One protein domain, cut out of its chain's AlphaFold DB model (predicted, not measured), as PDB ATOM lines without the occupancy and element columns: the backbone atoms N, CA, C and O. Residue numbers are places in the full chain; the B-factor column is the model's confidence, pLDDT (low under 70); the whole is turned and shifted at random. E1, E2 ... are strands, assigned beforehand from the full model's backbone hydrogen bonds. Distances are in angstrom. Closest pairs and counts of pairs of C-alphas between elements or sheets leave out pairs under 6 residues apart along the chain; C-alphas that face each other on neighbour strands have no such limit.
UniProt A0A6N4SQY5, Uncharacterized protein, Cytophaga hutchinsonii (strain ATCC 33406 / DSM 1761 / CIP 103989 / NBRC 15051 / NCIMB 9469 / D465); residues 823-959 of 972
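Overview. This is residues 823 to 959 of the 972 residues of an uncharacterized protein of Cytophaga hutchinsonii (strain ATCC 33406 / DSM 1761 / CIP 103989 / NBRC 15051 / NCIMB 9469 / D465) (UniProt A0A6N4SQY5). Two lobes of strands make the shape: a loose one, which holds the pair E1 and E4, the hairpin E2 and E3, and the bent strand E5, with E3 near E5 and the closest C-alphas of E1 and E4 to E5 at Val 895, and at the other end a single five-stranded slab, E6 to E10. Loops at residues 823 to 836 and 844 to 855 belong to the first lobe. The printed part has 137 residues with ten named strands, E1 to E10 in order, and no named helix; the class is all strand, though under half of the residues, 66, are in named elements. The slab has the order E6, E7, E8, E9, E10, all antiparallel. The whole is loose, with a radius of gyration of the C-alphas of 18.1 A, and spans 56 by 41 by 26 A.

Along the chain. After the unnamed residues 823 to 836, E1 runs from 837 at (131.513, 148.941, 157.534) to 843, 20.2 A. E2 is residues 856 to 861, and E3, residues 864 to 873, is 28.0 A long. E4, residues 880 to 886, measures 19.2 A. E5, residues 895 to 904, measures 26.4 A and bends by 56 degrees at residue 898, whose C-alpha is at (134.245, 141.042, 166.802). Then come E6, residues 911 to 914, E7, 921 to 925, E8, 931 to 936 and 15.9 A long, E9, 942 to 947 and 14.4 A long, and E10, 954 to 958, with C-alpha 958 at (140.130, 115.519, 166.295).

Arrangement. E1 and E4 are antiparallel at 157 degrees, with N 840 and O 883 2.9 A apart. The closest C-alphas of E1 and E3 are those of Gly 838 and Ile 867, 7.0 A. E2 and E3 are a hairpin, with N 861 and O 864 2.7 A apart. E3 and E5 are near each other, with 18 pairs of C-alphas within 10 A. E5 pairs with no named strand, but residues 895 to 896 of it pair antiparallel with residues 823 to 824. E5 and E6 are apart. E6 to E10 form a meander, each strand the antiparallel neighbour of the one before; across it N 913 and O 923 are 2.8 A apart, N 924 and O 932 2.8 A, N 935 and O 944 2.9 A, and N 945 and O 957 2.8 A. E6 and E10 are its edge strands.

Size, cuts and confidence. The C-alphas farthest apart, those of Asp 846 and Thr 959, are 56.8 A apart. The printed part has no cut. The link E1 to E2, 12 residues, is long. The mean pLDDT of the printed part is 90.4; residues 845 to 849 are under 70.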
ATOM      1  N   LYS A 823     131.279 141.691 159.914       94.94
ATOM      2  CA  LYS A 823     130.275 140.935 159.166       94.94
ATOM      3  C   LYS A 823     129.061 141.802 158.879       94.94
ATOM      4  O   LYS A 823     128.362 142.207 159.803       94.94
ATOM      5  N   GLU A 824     128.797 142.043 157.600       93.62
ATOM      6  CA  GLU A 824     127.564 142.689 157.136       93.62
ATOM      7  C   GLU A 824     126.526 141.613 156.780       93.62
ATOM      8  O   GLU A 824     126.869 140.586 156.174       93.62
ATOM      9  N   THR A 825     125.255 141.824 157.133       90.44
ATOM     10  CA  THR A 825     124.161 141.011 156.577       90.44
ATOM     11  C   THR A 825     123.918 141.393 155.116       90.44
ATOM     12  O   THR A 825     124.076 142.540 154.717       90.44
ATOM     13  N   PHE A 826     123.567 140.419 154.274       82.44
ATOM     14  CA  PHE A 826     123.362 140.645 152.843       82.44
ATOM     15  C   PHE A 826     122.157 139.855 152.327       82.44
ATOM     16  O   PHE A 826     121.939 138.698 152.687       82.44
ATOM     17  N   THR A 827     121.372 140.476 151.451       77.06
ATOM     18  CA  THR A 827     120.148 139.909 150.873       77.06
ATOM     19  C   THR A 827     120.416 139.313 149.489       77.06
ATOM     20  O   THR A 827     119.985 139.830 148.461       77.06
ATOM     21  N   GLY A 828     121.148 138.196 149.449       76.88
ATOM     22  CA  GLY A 828     121.457 137.485 148.204       76.88
ATOM     23  C   GLY A 828     122.745 136.671 148.283       76.88
ATOM     24  O   GLY A 828     122.990 135.970 149.262       76.88
ATOM     25  N   ASN A 829     123.573 136.765 147.241       76.81
ATOM     26  CA  ASN A 829     124.927 136.211 147.262       76.81
ATOM     27  C   ASN A 829     125.820 137.046 148.191       76.81
ATOM     28  O   ASN A 829     125.705 138.271 148.211       76.81
ATOM     29  N   SER A 830     126.742 136.395 148.905       73.88
ATOM     30  CA  SER A 830     127.752 137.103 149.699       73.88
ATOM     31  C   SER A 830     128.634 137.958 148.778       73.88
ATOM     32  O   SER A 830     129.096 137.439 147.753       73.88
ATOM     33  N   PRO A 831     128.851 139.250 149.082       82.25
ATOM     34  CA  PRO A 831     129.747 140.081 148.293       82.25
ATOM     35  C   PRO A 831     131.205 139.637 148.502       82.25
ATOM     36  O   PRO A 831     131.558 139.050 149.522       82.25
ATOM     37  N   GLY A 832     132.073 139.910 147.524       85.56
ATOM     38  CA  GLY A 832     133.497 139.542 147.608       85.56
ATOM     39  C   GLY A 832     134.307 140.372 148.613       85.56
ATOM     40  O   GLY A 832     135.449 140.030 148.908       85.56
ATOM     41  N   THR A 833     133.722 141.464 149.104       92.00
ATOM     42  CA  THR A 833     134.218 142.344 150.161       92.00
ATOM     43  C   THR A 833     133.024 143.078 150.779       92.00
ATOM     44  O   THR A 833     131.954 143.126 150.175       92.00
ATOM     45  N   TYR A 834     133.202 143.612 151.979       93.00
ATOM     46  CA  TYR A 834     132.239 144.429 152.700       93.00
ATOM     47  C   TYR A 834     132.563 145.922 152.532       93.00
ATOM     48  O   TYR A 834     133.734 146.314 152.556       93.00
ATOM     49  N   ASP A 835     131.519 146.734 152.345       91.38
ATOM     50  CA  ASP A 835     131.628 148.093 151.790       91.38
ATOM     51  C   ASP A 835     131.159 149.177 152.776       91.38
ATOM     52  O   ASP A 835     131.714 150.278 152.808       91.38
ATOM     53  N   HIS A 836     130.149 148.876 153.593       91.88
ATOM     54  CA  HIS A 836     129.439 149.840 154.444       91.88
ATOM     55  C   HIS A 836     130.121 150.022 155.803       91.88
ATOM     56  O   HIS A 836     129.998 151.063 156.448       91.88
ATOM     57  N   SER A 837     130.854 149.007 156.241       95.00
ATOM     58  CA  SER A 837     131.513 148.941 157.534       95.00
ATOM     59  C   SER A 837     132.910 149.572 157.551       95.00
ATOM     60  O   SER A 837     133.575 149.749 156.526       95.00
ATOM     61  N   GLY A 838     133.381 149.915 158.752       96.69
ATOM     62  CA  GLY A 838     134.770 150.306 158.976       96.69
ATOM     63  C   GLY A 838     135.068 150.761 160.405       96.69
ATOM     64  O   GLY A 838     134.173 150.856 161.244       96.69
ATOM     65  N   ILE A 839     136.334 151.081 160.682       97.81
ATOM     66  CA  ILE A 839     136.781 151.676 161.954       97.81
ATOM     67  C   ILE A 839     137.374 153.065 161.705       97.81
ATOM     68  O   ILE A 839     138.341 153.213 160.954       97.81
ATOM     69  N   LYS A 840     136.830 154.088 162.369       95.56
ATOM     70  CA  LYS A 840     137.360 155.459 162.365       95.56
ATOM     71  C   LYS A 840     138.035 155.773 163.699       95.56
ATOM     72  O   LYS A 840     137.499 155.448 164.756       95.56
ATOM     73  N   ILE A 841     139.181 156.450 163.651       94.12
ATOM     74  CA  ILE A 841     139.887 156.959 164.834       94.12
ATOM     75  C   ILE A 841     139.838 158.490 164.822       94.12
ATOM     76  O   ILE A 841     140.264 159.104 163.845       94.12
ATOM     77  N   ASN A 842     139.345 159.103 165.901       91.69
ATOM     78  CA  ASN A 842     139.338 160.558 166.096       91.69
ATOM     79  C   ASN A 842     140.150 160.949 167.349       91.69
ATOM     80  O   ASN A 842     140.261 160.168 168.298       91.69
ATOM     81  N   PHE A 843     140.651 162.190 167.386       90.50
ATOM     82  CA  PHE A 843     141.273 162.804 168.568       90.50
ATOM     83  C   PHE A 843     140.593 164.147 168.875       90.50
ATOM     84  O   PHE A 843     140.539 165.025 168.018       90.50
ATOM     85  N   ASN A 844     140.094 164.327 170.101       75.88
ATOM     86  CA  ASN A 844     139.112 165.376 170.446       75.88
ATOM     87  C   ASN A 844     139.701 166.801 170.630       75.88
ATOM     88  O   ASN A 844     139.194 167.568 171.443       75.88
ATOM     89  N   ASN A 845     140.802 167.130 169.949       67.81
ATOM     90  CA  ASN A 845     141.664 168.283 170.255       67.81
ATOM     91  C   ASN A 845     141.975 169.176 169.033       67.81
ATOM     92  O   ASN A 845     142.976 169.888 169.052       67.81
ATOM     93  N   ASP A 846     141.221 169.052 167.936       55.78
ATOM     94  CA  ASP A 846     141.520 169.681 166.632       55.78
ATOM     95  C   ASP A 846     142.943 169.392 166.103       55.78
ATOM     96  O   ASP A 846     143.482 170.065 165.224       55.78
ATOM     97  N   ALA A 847     143.539 168.302 166.595       57.12
ATOM     98  CA  ALA A 847     144.727 167.678 166.040       57.12
ATOM     99  C   ALA A 847     144.323 166.914 164.768       57.12
ATOM    100  O   ALA A 847     144.212 165.689 164.784       57.12
ATOM    101  N   ILE A 848     144.038 167.654 163.687       58.03
ATOM    102  CA  ILE A 848     143.496 167.131 162.420       58.03
ATOM    103  C   ILE A 848     144.571 166.339 161.656       58.03
ATOM    104  O   ILE A 848     145.092 166.741 160.616       58.03
ATOM    105  N   THR A 849     144.883 165.148 162.160       64.56
ATOM    106  CA  THR A 849     145.264 164.022 161.314       64.56
ATOM    107  C   THR A 849     143.980 163.458 160.716       64.56
ATOM    108  O   THR A 849     143.206 162.815 161.426       64.56
ATOM    109  N   ASN A 850     143.748 163.684 159.421       78.00
ATOM    110  CA  ASN A 850     142.673 163.024 158.675       78.00
ATOM    111  C   ASN A 850     142.996 161.526 158.526       78.00
ATOM    112  O   ASN A 850     143.476 161.084 157.483       78.00
ATOM    113  N   ILE A 851     142.773 160.754 159.593       89.00
ATOM    114  CA  ILE A 851     142.888 159.296 159.572       89.00
ATOM    115  C   ILE A 851     141.750 158.766 158.683       89.00
ATOM    116  O   ILE A 851     140.585 159.085 158.942       89.00
ATOM    117  N   PRO A 852     142.055 157.998 157.620       91.81
ATOM    118  CA  PRO A 852     141.025 157.424 156.765       91.81
ATOM    119  C   PRO A 852     140.196 156.395 157.538       91.81
ATOM    120  O   PRO A 852     140.677 155.766 158.478       91.81
ATOM    121  N   LEU A 853     138.951 156.193 157.109       95.44
ATOM    122  CA  LEU A 853     138.128 155.089 157.593       95.44
ATOM    123  C   LEU A 853     138.781 153.760 157.183       95.44
ATOM    124  O   LEU A 853     138.925 153.486 155.991       95.44
ATOM    125  N   PHE A 854     139.191 152.949 158.159       97.31
ATOM    126  CA  PHE A 854     139.765 151.630 157.902       97.31
ATOM    127  C   PHE A 854     138.653 150.675 157.465       97.31
ATOM    128  O   PHE A 854     137.740 150.393 158.240       97.31
ATOM    129  N   ARG A 855     138.725 150.223 156.212       96.88
ATOM    130  CA  ARG A 855     137.734 149.349 155.570       96.88
ATOM    131  C   ARG A 855     138.087 147.863 155.720       96.88
ATOM    132  O   ARG A 855     139.240 147.539 156.018       96.88
ATOM    133  N   PRO A 856     137.123 146.963 155.476       95.88
ATOM    134  CA  PRO A 856     137.373 145.532 155.341       95.88
ATOM    135  C   PRO A 856     138.337 145.233 154.185       95.88
ATOM    136  O   PRO A 856     138.312 145.899 153.149       95.88
ATOM    137  N   THR A 857     139.212 144.240 154.357       92.38
ATOM    138  CA  THR A 857     140.186 143.816 153.339       92.38
ATOM    139  C   THR A 857     140.465 142.312 153.409       92.38
ATOM    140  O   THR A 857     140.250 141.663 154.433       92.38
ATOM    141  N   GLY A 858     140.979 141.744 152.315       89.25
ATOM    142  CA  GLY A 858     141.239 140.303 152.210       89.25
ATOM    143  C   GLY A 858     139.970 139.485 151.916       89.25
ATOM    144  O   GLY A 858     138.940 140.068 151.579       89.25
ATOM    145  N   PRO A 859     140.038 138.145 151.979       89.12
ATOM    146  CA  PRO A 859     138.891 137.281 151.707       89.12
ATOM    147  C   PRO A 859     137.836 137.359 152.818       89.12
ATOM    148  O   PRO A 859     138.168 137.542 153.989       89.12
ATOM    149  N   VAL A 860     136.571 137.139 152.452       91.12
ATOM    150  CA  VAL A 860     135.499 136.838 153.410       91.12
ATOM    151  C   VAL A 860     135.615 135.360 153.813       91.12
ATOM    152  O   VAL A 860     135.535 134.471 152.966       91.12
ATOM    153  N   VAL A 861     135.818 135.100 155.103       88.75
ATOM    154  CA  VAL A 861     136.044 133.789 155.727       88.75
ATOM    155  C   VAL A 861     134.835 133.461 156.604       88.75
ATOM    156  O   VAL A 861     134.536 134.191 157.540       88.75
ATOM    157  N   ASP A 862     134.075 132.413 156.267       87.38
ATOM    158  CA  ASP A 862     132.856 131.981 156.986       87.38
ATOM    159  C   ASP A 862     131.836 133.121 157.288       87.38
ATOM    160  O   ASP A 862     131.049 133.105 158.243       87.38
ATOM    161  N   GLY A 863     131.817 134.126 156.402       90.88
ATOM    162  CA  GLY A 863     130.973 135.319 156.489       90.88
ATOM    163  C   GLY A 863     131.524 136.440 157.375       90.88
ATOM    164  O   GLY A 863     130.742 137.290 157.779       90.88
ATOM    165  N   TRP A 864     132.816 136.437 157.700       93.25
ATOM    166  CA  TRP A 864     133.541 137.525 158.363       93.25
ATOM    167  C   TRP A 864     134.675 138.027 157.463       93.25
ATOM    168  O   TRP A 864     135.257 137.258 156.705       93.25
ATOM    169  N   GLN A 865     135.020 139.309 157.530       94.06
ATOM    170  CA  GLN A 865     136.159 139.889 156.815       94.06
ATOM    171  C   GLN A 865     136.992 140.744 157.770       94.06
ATOM    172  O   GLN A 865     136.485 141.244 158.775       94.06
ATOM    173  N   ARG A 866     138.286 140.899 157.485       94.12
ATOM    174  CA  ARG A 866     139.232 141.520 158.413       94.12
ATOM    175  C   ARG A 866     139.412 143.005 158.108       94.12
ATOM    176  O   ARG A 866     139.827 143.373 157.009       94.12
ATOM    177  N   ILE A 867     139.163 143.857 159.094       96.50
ATOM    178  CA  ILE A 867     139.642 145.243 159.089       96.50
ATOM    179  C   ILE A 867     141.037 145.233 159.719       96.50
ATOM    180  O   ILE A 867     141.222 144.678 160.801       96.50
ATOM    181  N   GLU A 868     142.017 145.857 159.068       95.31
ATOM    182  CA  GLU A 868     143.336 146.132 159.644       95.31
ATOM    183  C   GLU A 868     143.801 147.525 159.199       95.31
ATOM    184  O   GLU A 868     143.632 147.911 158.043       95.31
ATOM    185  N   GLY A 869     144.365 148.299 160.126       95.19
ATOM    186  CA  GLY A 869     144.763 149.680 159.886       95.19
ATOM    187  C   GLY A 869     145.932 150.112 160.758       95.19
ATOM    188  O   GLY A 869     146.052 149.695 161.908       95.19
ATOM    189  N   VAL A 870     146.789 150.983 160.224       96.44
ATOM    190  CA  VAL A 870     147.881 151.619 160.975       96.44
ATOM    191  C   VAL A 870     147.553 153.093 161.159       96.44
ATOM    192  O   VAL A 870     147.277 153.794 160.186       96.44
ATOM    193  N   PHE A 871     147.620 153.573 162.397       95.38
ATOM    194  CA  PHE A 871     147.415 154.978 162.742       95.38
ATOM    195  C   PHE A 871     148.522 155.493 163.667       95.38
ATOM    196  O   PHE A 871     149.299 154.726 164.239       95.38
ATOM    197  N   GLU A 872     148.618 156.813 163.794       94.88
ATOM    198  CA  GLU A 872     149.603 157.486 164.637       94.88
ATOM    199  C   GLU A 872     148.882 158.440 165.590       94.88
ATOM    200  O   GLU A 872     148.084 159.273 165.165       94.88
ATOM    201  N   ILE A 873     149.129 158.274 166.888       93.69
ATOM    202  CA  ILE A 873     148.585 159.114 167.952       93.69
ATOM    203  C   ILE A 873     149.555 160.289 168.146       93.69
ATOM    204  O   ILE A 873     150.713 160.042 168.495       93.69
ATOM    205  N   PRO A 874     149.142 161.549 167.922       91.56
ATOM    206  CA  PRO A 874     150.033 162.700 168.048       91.56
ATOM    207  C   PRO A 874     150.301 163.061 169.518       91.56
ATOM    208  O   PRO A 874     149.433 162.886 170.373       91.56
ATOM    209  N   ASP A 875     151.462 163.660 169.808       90.81
ATOM    210  CA  ASP A 875     151.896 164.052 171.168       90.81
ATOM    211  C   ASP A 875     150.920 164.982 171.916       90.81
ATOM    212  O   ASP A 875     150.929 165.060 173.147       90.81
ATOM    213  N   ILE A 876     150.065 165.696 171.177       88.88
ATOM    214  CA  ILE A 876     149.056 166.622 171.713       88.88
ATOM    215  C   ILE A 876     147.680 165.978 171.956       88.88
ATOM    216  O   ILE A 876     146.777 166.654 172.459       88.88
ATOM    217  N   ALA A 877     147.493 164.696 171.623       89.62
ATOM    218  CA  ALA A 877     146.252 163.981 171.899       89.62
ATOM    219  C   ALA A 877     146.027 163.843 173.416       89.62
ATOM    220  O   ALA A 877     146.906 163.417 174.165       89.62
ATOM    221  N   ARG A 878     144.825 164.205 173.881       87.88
ATOM    222  CA  ARG A 878     144.380 163.976 175.272       87.88
ATOM    223  C   ARG A 878     143.301 162.903 175.384       87.88
ATOM    224  O   ARG A 878     143.130 162.338 176.454       87.88
ATOM    225  N   ASN A 879     142.603 162.629 174.284       88.50
ATOM    226  CA  ASN A 879     141.548 161.630 174.170       88.50
ATOM    227  C   ASN A 879     141.689 160.927 172.816       88.50
ATOM    228  O   ASN A 879     141.986 161.590 171.819       88.50
ATOM    229  N   ILE A 880     141.423 159.623 172.783       89.94
ATOM    230  CA  ILE A 880     141.207 158.843 171.561       89.94
ATOM    231  C   ILE A 880     139.746 158.392 171.532       89.94
ATOM    232  O   ILE A 880     139.213 157.947 172.546       89.94
ATOM    233  N   GLN A 881     139.105 158.496 170.372       91.44
ATOM    234  CA  GLN A 881     137.790 157.924 170.121       91.44
ATOM    235  C   GLN A 881     137.913 156.895 168.999       91.44
ATOM    236  O   GLN A 881     138.348 157.224 167.896       91.44
ATOM    237  N   ILE A 882     137.514 155.660 169.288       92.44
ATOM    238  CA  ILE A 882     137.365 154.590 168.300       92.44
ATOM    239  C   ILE A 882     135.878 154.526 167.962       92.44
ATOM    240  O   ILE A 882     135.053 154.359 168.858       92.44
ATOM    241  N   VAL A 883     135.535 154.704 166.690       94.69
ATOM    242  CA  VAL A 883     134.155 154.647 166.201       94.69
ATOM    243  C   VAL A 883     134.041 153.468 165.249       94.69
ATOM    244  O   VAL A 883     134.701 153.440 164.209       94.69
ATOM    245  N   LEU A 884     133.199 152.506 165.613       96.50
ATOM    246  CA  LEU A 884     132.740 151.458 164.708       96.50
ATOM    247  C   LEU A 884     131.681 152.084 163.800       96.50
ATOM    248  O   LEU A 884     130.710 152.661 164.289       96.50
ATOM    249  N   VAL A 885     131.912 152.053 162.492       95.81
ATOM    250  CA  VAL A 885     131.094 152.763 161.506       95.81
ATOM    251  C   VAL A 885     130.242 151.765 160.736       95.81
ATOM    252  O   VAL A 885     130.756 150.768 160.236       95.81
ATOM    253  N   ASN A 886     128.957 152.082 160.608       94.81
ATOM    254  CA  ASN A 886     128.075 151.538 159.588       94.81
ATOM    255  C   ASN A 886     127.589 152.716 158.725       94.81
ATOM    256  O   ASN A 886     126.870 153.581 159.221       94.81
ATOM    257  N   GLU A 887     128.023 152.784 157.467       92.69
ATOM    258  CA  GLU A 887     127.630 153.812 156.488       92.69
ATOM    259  C   GLU A 887     126.397 153.409 155.659       92.69
ATOM    260  O   GLU A 887     126.063 154.069 154.674       92.69
ATOM    261  N   GLN A 888     125.722 152.322 156.036       85.31
ATOM    262  CA  GLN A 888     124.521 151.836 155.373       85.31
ATOM    263  C   GLN A 888     123.454 152.938 155.244       85.31
ATOM    264  O   GLN A 888     122.991 153.507 156.231       85.31
ATOM    265  N   THR A 889     123.015 153.196 154.009       78.19
ATOM    266  CA  THR A 889     121.984 154.207 153.688       78.19
ATOM    267  C   THR A 889     120.587 153.618 153.453       78.19
ATOM    268  O   THR A 889     119.635 154.365 153.237       78.19
ATOM    269  N   VAL A 890     120.449 152.289 153.501       72.69
ATOM    270  CA  VAL A 890     119.201 151.545 153.249       72.69
ATOM    271  C   VAL A 890     118.912 150.620 154.432       72.69
ATOM    272  O   VAL A 890     119.795 149.887 154.865       72.69
ATOM    273  N   GLU A 891     117.693 150.607 154.964       75.75
ATOM    274  CA  GLU A 891     117.353 149.725 156.093       75.75
ATOM    275  C   GLU A 891     117.581 148.233 155.765       75.75
ATOM    276  O   GLU A 891     117.342 147.788 154.641       75.75
ATOM    277  N   GLY A 892     118.016 147.450 156.761       78.31
ATOM    278  CA  GLY A 892     118.113 145.985 156.664       78.31
ATOM    279  C   GLY A 892     119.510 145.383 156.449       78.31
ATOM    280  O   GLY A 892     119.587 144.174 156.228       78.31
ATOM    281  N   ILE A 893     120.593 146.170 156.535       84.12
ATOM    282  CA  ILE A 893     121.959 145.639 156.703       84.12
ATOM    283  C   ILE A 893     122.484 145.983 158.099       84.12
ATOM    284  O   ILE A 893     122.764 147.143 158.416       84.12
ATOM    285  N   ASP A 894     122.637 144.939 158.907       91.50
ATOM    286  CA  ASP A 894     123.275 144.975 160.217       91.50
ATOM    287  C   ASP A 894     124.776 144.722 160.054       91.50
ATOM    288  O   ASP A 894     125.193 143.906 159.225       91.50
ATOM    289  N   VAL A 895     125.587 145.394 160.872       94.12
ATOM    290  CA  VAL A 895     127.046 145.235 160.887       94.12
ATOM    291  C   VAL A 895     127.485 144.764 162.268       94.12
ATOM    292  O   VAL A 895     127.366 145.491 163.254       94.12
ATOM    293  N   PHE A 896     128.022 143.550 162.323       96.19
ATOM    294  CA  PHE A 896     128.592 142.948 163.523       96.19
ATOM    295  C   PHE A 896     130.112 143.104 163.503       96.19
ATOM    296  O   PHE A 896     130.740 142.829 162.483       96.19
ATOM    297  N   PHE A 897     130.701 143.510 164.627       97.00
ATOM    298  CA  PHE A 897     132.150 143.588 164.828       97.00
ATOM    299  C   PHE A 897     132.552 142.634 165.953       97.00
ATOM    300  O   PHE A 897     131.852 142.566 166.963       97.00
ATOM    301  N   ASP A 898     133.684 141.952 165.798       94.88
ATOM    302  CA  ASP A 898     134.245 141.042 166.802       94.88
ATOM    303  C   ASP A 898     135.785 141.125 166.837       94.88
ATOM    304  O   ASP A 898     136.405 141.730 165.955       94.88
ATOM    305  N   ASP A 899     136.405 140.561 167.877       93.19
ATOM    306  CA  ASP A 899     137.860 140.514 168.102       93.19
ATOM    307  C   ASP A 899     138.586 141.843 167.809       93.19
ATOM    308  O   ASP A 899     139.588 141.901 167.085       93.19
ATOM    309  N   ILE A 900     138.069 142.944 168.365       94.62
ATOM    310  CA  ILE A 900     138.651 144.281 168.198       94.62
ATOM    311  C   ILE A 900     139.957 144.371 169.001       94.62
ATOM    312  O   ILE A 900     139.966 144.251 170.227       94.62
ATOM    313  N   ARG A 901     141.072 144.643 168.318       94.69
ATOM    314  CA  ARG A 901     142.416 144.755 168.908       94.69
ATOM    315  C   ARG A 901     143.062 146.087 168.564       94.69
ATOM    316  O   ARG A 901     142.965 146.550 167.429       94.69
ATOM    317  N   ILE A 902     143.784 146.668 169.523       95.25
ATOM    318  CA  ILE A 902     144.639 147.840 169.303       95.25
ATOM    319  C   ILE A 902     145.955 147.645 170.057       95.25
ATOM    320  O   ILE A 902     145.952 147.478 171.276       95.25
ATOM    321  N   HIS A 903     147.085 147.696 169.350       95.50
ATOM    322  CA  HIS A 903     148.417 147.520 169.941       95.50
ATOM    323  C   HIS A 903     149.476 148.409 169.266       95.50
ATOM    324  O   HIS A 903     149.281 148.834 168.126       95.50
ATOM    325  N   PRO A 904     150.604 148.723 169.931       96.81
ATOM    326  CA  PRO A 904     151.713 149.440 169.304       96.81
ATOM    327  C   PRO A 904     152.200 148.785 168.003       96.81
ATOM    328  O   PRO A 904     152.247 147.562 167.879       96.81
ATOM    329  N   PHE A 905     152.635 149.595 167.038       97.38
ATOM    330  CA  PHE A 905     153.078 149.119 165.719       97.38
ATOM    331  C   PHE A 905     154.311 148.199 165.778       97.38
ATOM    332  O   PHE A 905     154.453 147.295 164.964       97.38
ATOM    333  N   ASN A 906     155.184 148.397 166.771       96.12
ATOM    334  CA  ASN A 906     156.375 147.569 166.996       96.12
ATOM    335  C   ASN A 906     156.157 146.450 168.040       96.12
ATOM    336  O   ASN A 906     157.135 145.892 168.533       96.12
ATOM    337  N   SER A 907     154.912 146.140 168.424       94.31
ATOM    338  CA  SER A 907     154.597 145.014 169.315       94.31
ATOM    339  C   SER A 907     153.836 143.919 168.583       94.31
ATOM    340  O   SER A 907     153.004 144.210 167.730       94.31
ATOM    341  N   ASN A 908     154.055 142.675 168.998       92.62
ATOM    342  CA  ASN A 908     153.207 141.553 168.623       92.62
ATOM    343  C   ASN A 908     152.052 141.391 169.629       92.62
ATOM    344  O   ASN A 908     152.256 141.644 170.819       92.62
ATOM    345  N   MET A 909     150.877 140.943 169.183       94.25
ATOM    346  CA  MET A 909     149.713 140.689 170.039       94.25
ATOM    347  C   MET A 909     149.164 139.281 169.805       94.25
ATOM    348  O   MET A 909     148.951 138.869 168.669       94.25
ATOM    349  N   LYS A 910     148.910 138.566 170.903       95.06
ATOM    350  CA  LYS A 910     148.308 137.234 170.930       95.06
ATOM    351  C   LYS A 910     147.296 137.193 172.073       95.06
ATOM    352  O   LYS A 910     147.637 137.605 173.183       95.06
ATOM    353  N   SER A 911     146.081 136.724 171.803       94.44
ATOM    354  CA  SER A 911     144.976 136.738 172.773       94.44
ATOM    355  C   SER A 911     144.536 135.325 173.139       94.44
ATOM    356  O   SER A 911     144.614 134.409 172.323       94.44
ATOM    357  N   PHE A 912     144.021 135.171 174.357       95.12
ATOM    358  CA  PHE A 912     143.505 133.912 174.883       95.12
ATOM    359  C   PHE A 912     142.093 134.150 175.423       95.12
ATOM    360  O   PHE A 912     141.905 134.963 176.328       95.12
ATOM    361  N   VAL A 913     141.111 133.467 174.844       94.81
ATOM    362  CA  VAL A 913     139.703 133.503 175.247       94.81
ATOM    363  C   VAL A 913     139.448 132.318 176.168       94.81
ATOM    364  O   VAL A 913     139.797 131.184 175.836       94.81
ATOM    365  N   TYR A 914     138.843 132.576 177.324       95.25
ATOM    366  CA  TYR A 914     138.511 131.557 178.314       95.25
ATOM    367  C   TYR A 914     137.000 131.498 178.516       95.25
ATOM    368  O   TYR A 914     136.342 132.535 178.591       95.25
ATOM    369  N   ASP A 915     136.453 130.290 178.645       93.81
ATOM    370  CA  ASP A 915     135.073 130.112 179.090       93.81
ATOM    371  C   ASP A 915     134.932 130.614 180.543       93.81
ATOM    372  O   ASP A 915     135.668 130.144 181.417       93.81
ATOM    373  N   PRO A 916     133.999 131.533 180.849       91.56
ATOM    374  CA  PRO A 916     133.924 132.154 182.170       91.56
ATOM    375  C   PRO A 916     133.503 131.173 183.276       91.56
ATOM    376  O   PRO A 916     133.848 131.389 184.437       91.56
ATOM    377  N   SER A 917     132.792 130.091 182.939       93.44
ATOM    378  CA  SER A 917     132.245 129.139 183.915       93.44
ATOM    379  C   SER A 917     133.223 128.021 184.304       93.44
ATOM    380  O   SER A 917     133.255 127.591 185.453       93.44
ATOM    381  N   THR A 918     134.048 127.576 183.355       93.69
ATOM    382  CA  THR A 918     134.986 126.452 183.493       93.69
ATOM    383  C   THR A 918     136.451 126.881 183.484       93.69
ATOM    384  O   THR A 918     137.315 126.067 183.802       93.69
ATOM    385  N   GLN A 919     136.742 128.132 183.107       93.69
ATOM    386  CA  GLN A 919     138.093 128.692 182.944       93.69
ATOM    387  C   GLN A 919     138.979 127.892 181.960       93.69
ATOM    388  O   GLN A 919     140.208 127.979 181.987       93.69
ATOM    389  N   LYS A 920     138.359 127.115 181.057       94.06
ATOM    390  CA  LYS A 920     139.025 126.411 179.948       94.06
ATOM    391  C   LYS A 920     139.354 127.404 178.827       94.06
ATOM    392  O   LYS A 920     138.542 128.272 178.522       94.06
ATOM    393  N   LEU A 921     140.519 127.254 178.195       96.06
ATOM    394  CA  LEU A 921     140.917 128.026 177.009       96.06
ATOM    395  C   LEU A 921     140.037 127.620 175.818       96.06
ATOM    396  O   LEU A 921     140.210 126.525 175.300       96.06
ATOM    397  N   THR A 922     139.115 128.472 175.375       96.50
ATOM    398  CA  THR A 922     138.207 128.181 174.249       96.50
ATOM    399  C   THR A 922     138.771 128.621 172.905       96.50
ATOM    400  O   THR A 922     138.557 127.934 171.907       96.50
ATOM    401  N   ALA A 923     139.535 129.714 172.857       96.00
ATOM    402  CA  ALA A 923     140.218 130.147 171.640       96.00
ATOM    403  C   ALA A 923     141.555 130.849 171.915       96.00
ATOM    404  O   ALA A 923     141.739 131.533 172.916       96.00
ATOM    405  N   GLU A 924     142.486 130.701 170.980       96.62
ATOM    406  CA  GLU A 924     143.753 131.424 170.907       96.62
ATOM    407  C   GLU A 924     143.765 132.236 169.602       96.62
ATOM    408  O   GLU A 924     143.805 131.651 168.517       96.62
ATOM    409  N   LEU A 925     143.723 133.568 169.691       95.19
ATOM    410  CA  LEU A 925     143.822 134.451 168.522       95.19
ATOM    411  C   LEU A 925     145.296 134.702 168.216       95.19
ATOM    412  O   LEU A 925     146.025 135.228 169.065       95.19
ATOM    413  N   ASP A 926     145.728 134.332 167.012       94.25
ATOM    414  CA  ASP A 926     147.119 134.497 166.592       94.25
ATOM    415  C   ASP A 926     147.477 135.946 166.225       94.25
ATOM    416  O   ASP A 926     146.653 136.864 166.277       94.25
ATOM    417  N   GLU A 927     148.734 136.153 165.844       92.62
ATOM    418  CA  GLU A 927     149.294 137.453 165.479       92.62
ATOM    419  C   GLU A 927     148.445 138.222 164.450       92.62
ATOM    420  O   GLU A 927     148.300 139.440 164.541       92.62
ATOM    421  N   ASN A 928     147.800 137.516 163.519       89.50
ATOM    422  CA  ASN A 928     147.016 138.081 162.418       89.50
ATOM    423  C   ASN A 928     145.503 138.123 162.714       89.50
ATOM    424  O   ASN A 928     144.727 138.514 161.842       89.50
ATOM    425  N   ASN A 929     145.103 137.775 163.943       91.56
ATOM    426  CA  ASN A 929     143.728 137.631 164.438       91.56
ATOM    427  C   ASN A 929     142.997 136.343 164.027       91.56
ATOM    428  O   ASN A 929     141.791 136.260 164.233       91.56
ATOM    429  N   PHE A 930     143.687 135.330 163.489       91.31
ATOM    430  CA  PHE A 930     143.027 134.064 163.154       91.31
ATOM    431  C   PHE A 930     142.828 133.193 164.396       91.31
ATOM    432  O   PHE A 930     143.798 132.847 165.088       91.31
ATOM    433  N   ALA A 931     141.587 132.779 164.644       93.00
ATOM    434  CA  ALA A 931     141.230 131.988 165.813       93.00
ATOM    435  C   ALA A 931     141.704 130.526 165.710       93.00
ATOM    436  O   ALA A 931     141.428 129.812 164.745       93.00
ATOM    437  N   THR A 932     142.377 130.039 166.752       95.19
ATOM    438  CA  THR A 932     142.611 128.609 167.000       95.19
ATOM    439  C   THR A 932     141.660 128.174 168.110       95.19
ATOM    440  O   THR A 932     141.864 128.528 169.266       95.19
ATOM    441  N   VAL A 933     140.586 127.470 167.755       96.12
ATOM    442  CA  VAL A 933     139.462 127.141 168.645       96.12
ATOM    443  C   VAL A 933     139.627 125.733 169.218       96.12
ATOM    444  O   VAL A 933     139.910 124.778 168.485       96.12
ATOM    445  N   TYR A 934     139.419 125.604 170.524       96.56
ATOM    446  CA  TYR A 934     139.553 124.377 171.303       96.56
ATOM    447  C   TYR A 934     138.174 123.919 171.783       96.56
ATOM    448  O   TYR A 934     137.484 124.631 172.508       96.56
ATOM    449  N   GLU A 935     137.772 122.714 171.385       95.25
ATOM    450  CA  GLU A 935     136.483 122.126 171.756       95.25
ATOM    451  C   GLU A 935     136.713 120.953 172.712       95.25
ATOM    452  O   GLU A 935     137.531 120.066 172.443       95.25
ATOM    453  N   TYR A 936     135.970 120.953 173.816       94.69
ATOM    454  CA  TYR A 936     136.048 119.965 174.890       94.69
ATOM    455  C   TYR A 936     134.750 119.154 174.969       94.69
ATOM    456  O   TYR A 936     133.705 119.634 174.533       94.69
ATOM    457  N   ASP A 937     134.817 117.945 175.524       92.50
ATOM    458  CA  ASP A 937     133.628 117.209 175.975       92.50
ATOM    459  C   ASP A 937     133.161 117.668 177.373       92.50
ATOM    460  O   ASP A 937     133.772 118.546 178.005       92.50
ATOM    461  N   ASP A 938     132.049 117.090 177.837       89.94
ATOM    462  CA  ASP A 938     131.419 117.402 179.124       89.94
ATOM    463  C   ASP A 938     132.356 117.058 180.300       89.94
ATOM    464  O   ASP A 938     132.456 117.816 181.270       89.94
ATOM    465  N   GLU A 939     133.132 115.974 180.180       90.06
ATOM    466  CA  GLU A 939     134.212 115.603 181.101       90.06
ATOM    467  C   GLU A 939     135.415 116.572 181.069       90.06
ATOM    468  O   GLU A 939     136.234 116.587 181.991       90.06
ATOM    469  N   GLY A 940     135.521 117.428 180.048       90.44
ATOM    470  CA  GLY A 940     136.550 118.460 179.915       90.44
ATOM    471  C   GLY A 940     137.843 118.020 179.235       90.44
ATOM    472  O   GLY A 940     138.860 118.705 179.360       90.44
ATOM    473  N   ILE A 941     137.818 116.917 178.494       91.31
ATOM    474  CA  ILE A 941     138.908 116.425 177.654       91.31
ATOM    475  C   ILE A 941     138.847 117.136 176.291       91.31
ATOM    476  O   ILE A 941     137.781 117.397 175.742       91.31
ATOM    477  N   LEU A 942     140.009 117.482 175.727       93.38
ATOM    478  CA  LEU A 942     140.107 118.187 174.444       93.38
ATOM    479  C   LEU A 942     139.788 117.251 173.258       93.38
ATOM    480  O   LEU A 942     140.651 116.488 172.799       93.38
ATOM    481  N   ILE A 943     138.566 117.346 172.731       95.50
ATOM    482  CA  ILE A 943     138.078 116.522 171.616       95.50
ATOM    483  C   ILE A 943     138.442 117.082 170.241       95.50
ATOM    484  O   ILE A 943     138.683 116.296 169.324       95.50
ATOM    485  N   ARG A 944     138.537 118.405 170.055       95.69
ATOM    486  CA  ARG A 944     138.858 118.989 168.739       95.69
ATOM    487  C   ARG A 944     139.683 120.269 168.852       95.69
ATOM    488  O   ARG A 944     139.516 121.052 169.779       95.69
ATOM    489  N   VAL A 945     140.565 120.476 167.877       96.12
ATOM    490  CA  VAL A 945     141.277 121.738 167.647       96.12
ATOM    491  C   VAL A 945     141.026 122.164 166.209       96.12
ATOM    492  O   VAL A 945     141.398 121.457 165.267       96.12
ATOM    493  N   LYS A 946     140.402 123.324 166.052       95.31
ATOM    494  CA  LYS A 946     140.165 124.004 164.779       95.31
ATOM    495  C   LYS A 946     141.106 125.203 164.671       95.31
ATOM    496  O   LYS A 946     141.474 125.783 165.686       95.31
ATOM    497  N   LYS A 947     141.473 125.600 163.458       93.50
ATOM    498  CA  LYS A 947     142.145 126.871 163.187       93.50
ATOM    499  C   LYS A 947     141.555 127.531 161.954       93.50
ATOM    500  O   LYS A 947     141.460 126.918 160.892       93.50
ATOM    501  N   GLU A 948     141.177 128.783 162.116       90.56
ATOM    502  CA  GLU A 948     140.792 129.689 161.050       90.56
ATOM    503  C   GLU A 948     141.980 130.004 160.130       90.56
ATOM    504  O   GLU A 948     143.131 130.089 160.564       90.56
ATOM    505  N   THR A 949     141.707 130.154 158.836       88.81
ATOM    506  CA  THR A 949     142.705 130.485 157.814       88.81
ATOM    507  C   THR A 949     142.085 131.386 156.750       88.81
ATOM    508  O   THR A 949     140.864 131.468 156.642       88.81
ATOM    509  N   GLU A 950     142.911 131.944 155.859       84.50
ATOM    510  CA  GLU A 950     142.476 132.627 154.624       84.50
ATOM    511  C   GLU A 950     141.510 131.798 153.729       84.50
ATOM    512  O   GLU A 950     140.988 132.326 152.750       84.50
ATOM    513  N   ARG A 951     141.305 130.496 154.014       84.75
ATOM    514  CA  ARG A 951     140.494 129.535 153.237       84.75
ATOM    515  C   ARG A 951     139.357 128.892 154.046       84.75
ATOM    516  O   ARG A 951     138.885 127.825 153.657       84.75
ATOM    517  N   GLY A 952     138.957 129.493 155.168       84.44
ATOM    518  CA  GLY A 952     137.971 128.922 156.097       84.44
ATOM    519  C   GLY A 952     138.598 128.190 157.283       84.44
ATOM    520  O   GLY A 952     139.825 128.042 157.384       84.44
ATOM    521  N   VAL A 953     137.745 127.730 158.198       87.38
ATOM    522  CA  VAL A 953     138.157 126.993 159.402       87.38
ATOM    523  C   VAL A 953     138.557 125.544 159.088       87.38
ATOM    524  O   VAL A 953     137.747 124.710 158.684       87.38
ATOM    525  N   MET A 954     139.822 125.214 159.354       90.19
ATOM    526  CA  MET A 954     140.414 123.884 159.175       90.19
ATOM    527  C   MET A 954     140.493 123.136 160.512       90.19
ATOM    528  O   MET A 954     140.939 123.685 161.516       90.19
ATOM    529  N   THR A 955     140.124 121.852 160.552       93.31
ATOM    530  CA  THR A 955     140.355 121.022 161.751       93.31
ATOM    531  C   THR A 955     141.801 120.521 161.762       93.31
ATOM    532  O   THR A 955     142.180 119.725 160.909       93.31
ATOM    533  N   ILE A 956     142.604 120.971 162.733       92.62
ATOM    534  CA  ILE A 956     143.994 120.523 162.930       92.62
ATOM    535  C   ILE A 956     144.023 119.128 163.562       92.62
ATOM    536  O   ILE A 956     144.825 118.277 163.179       92.62
ATOM    537  N   LYS A 957     143.166 118.898 164.562       92.31
ATOM    538  CA  LYS A 957     143.121 117.649 165.327       92.31
ATOM    539  C   LYS A 957     141.692 117.336 165.743       92.31
ATOM    540  O   LYS A 957     140.979 118.212 166.220       92.31
ATOM    541  N   GLU A 958     141.319 116.067 165.652       92.19
ATOM    542  CA  GLU A 958     140.130 115.519 166.295       92.19
ATOM    543  C   GLU A 958     140.516 114.242 167.053       92.19
ATOM    544  O   GLU A 958     141.271 113.410 166.547       92.19
ATOM    545  N   THR A 959     140.010 114.098 168.274       89.00
ATOM    546  CA  THR A 959     140.162 112.925 169.135       89.00
ATOM    547  C   THR A 959     138.777 112.305 169.311       89.00
ATOM    548  O   THR A 959     137.858 112.987 169.752       89.00
TER     549      THR A 959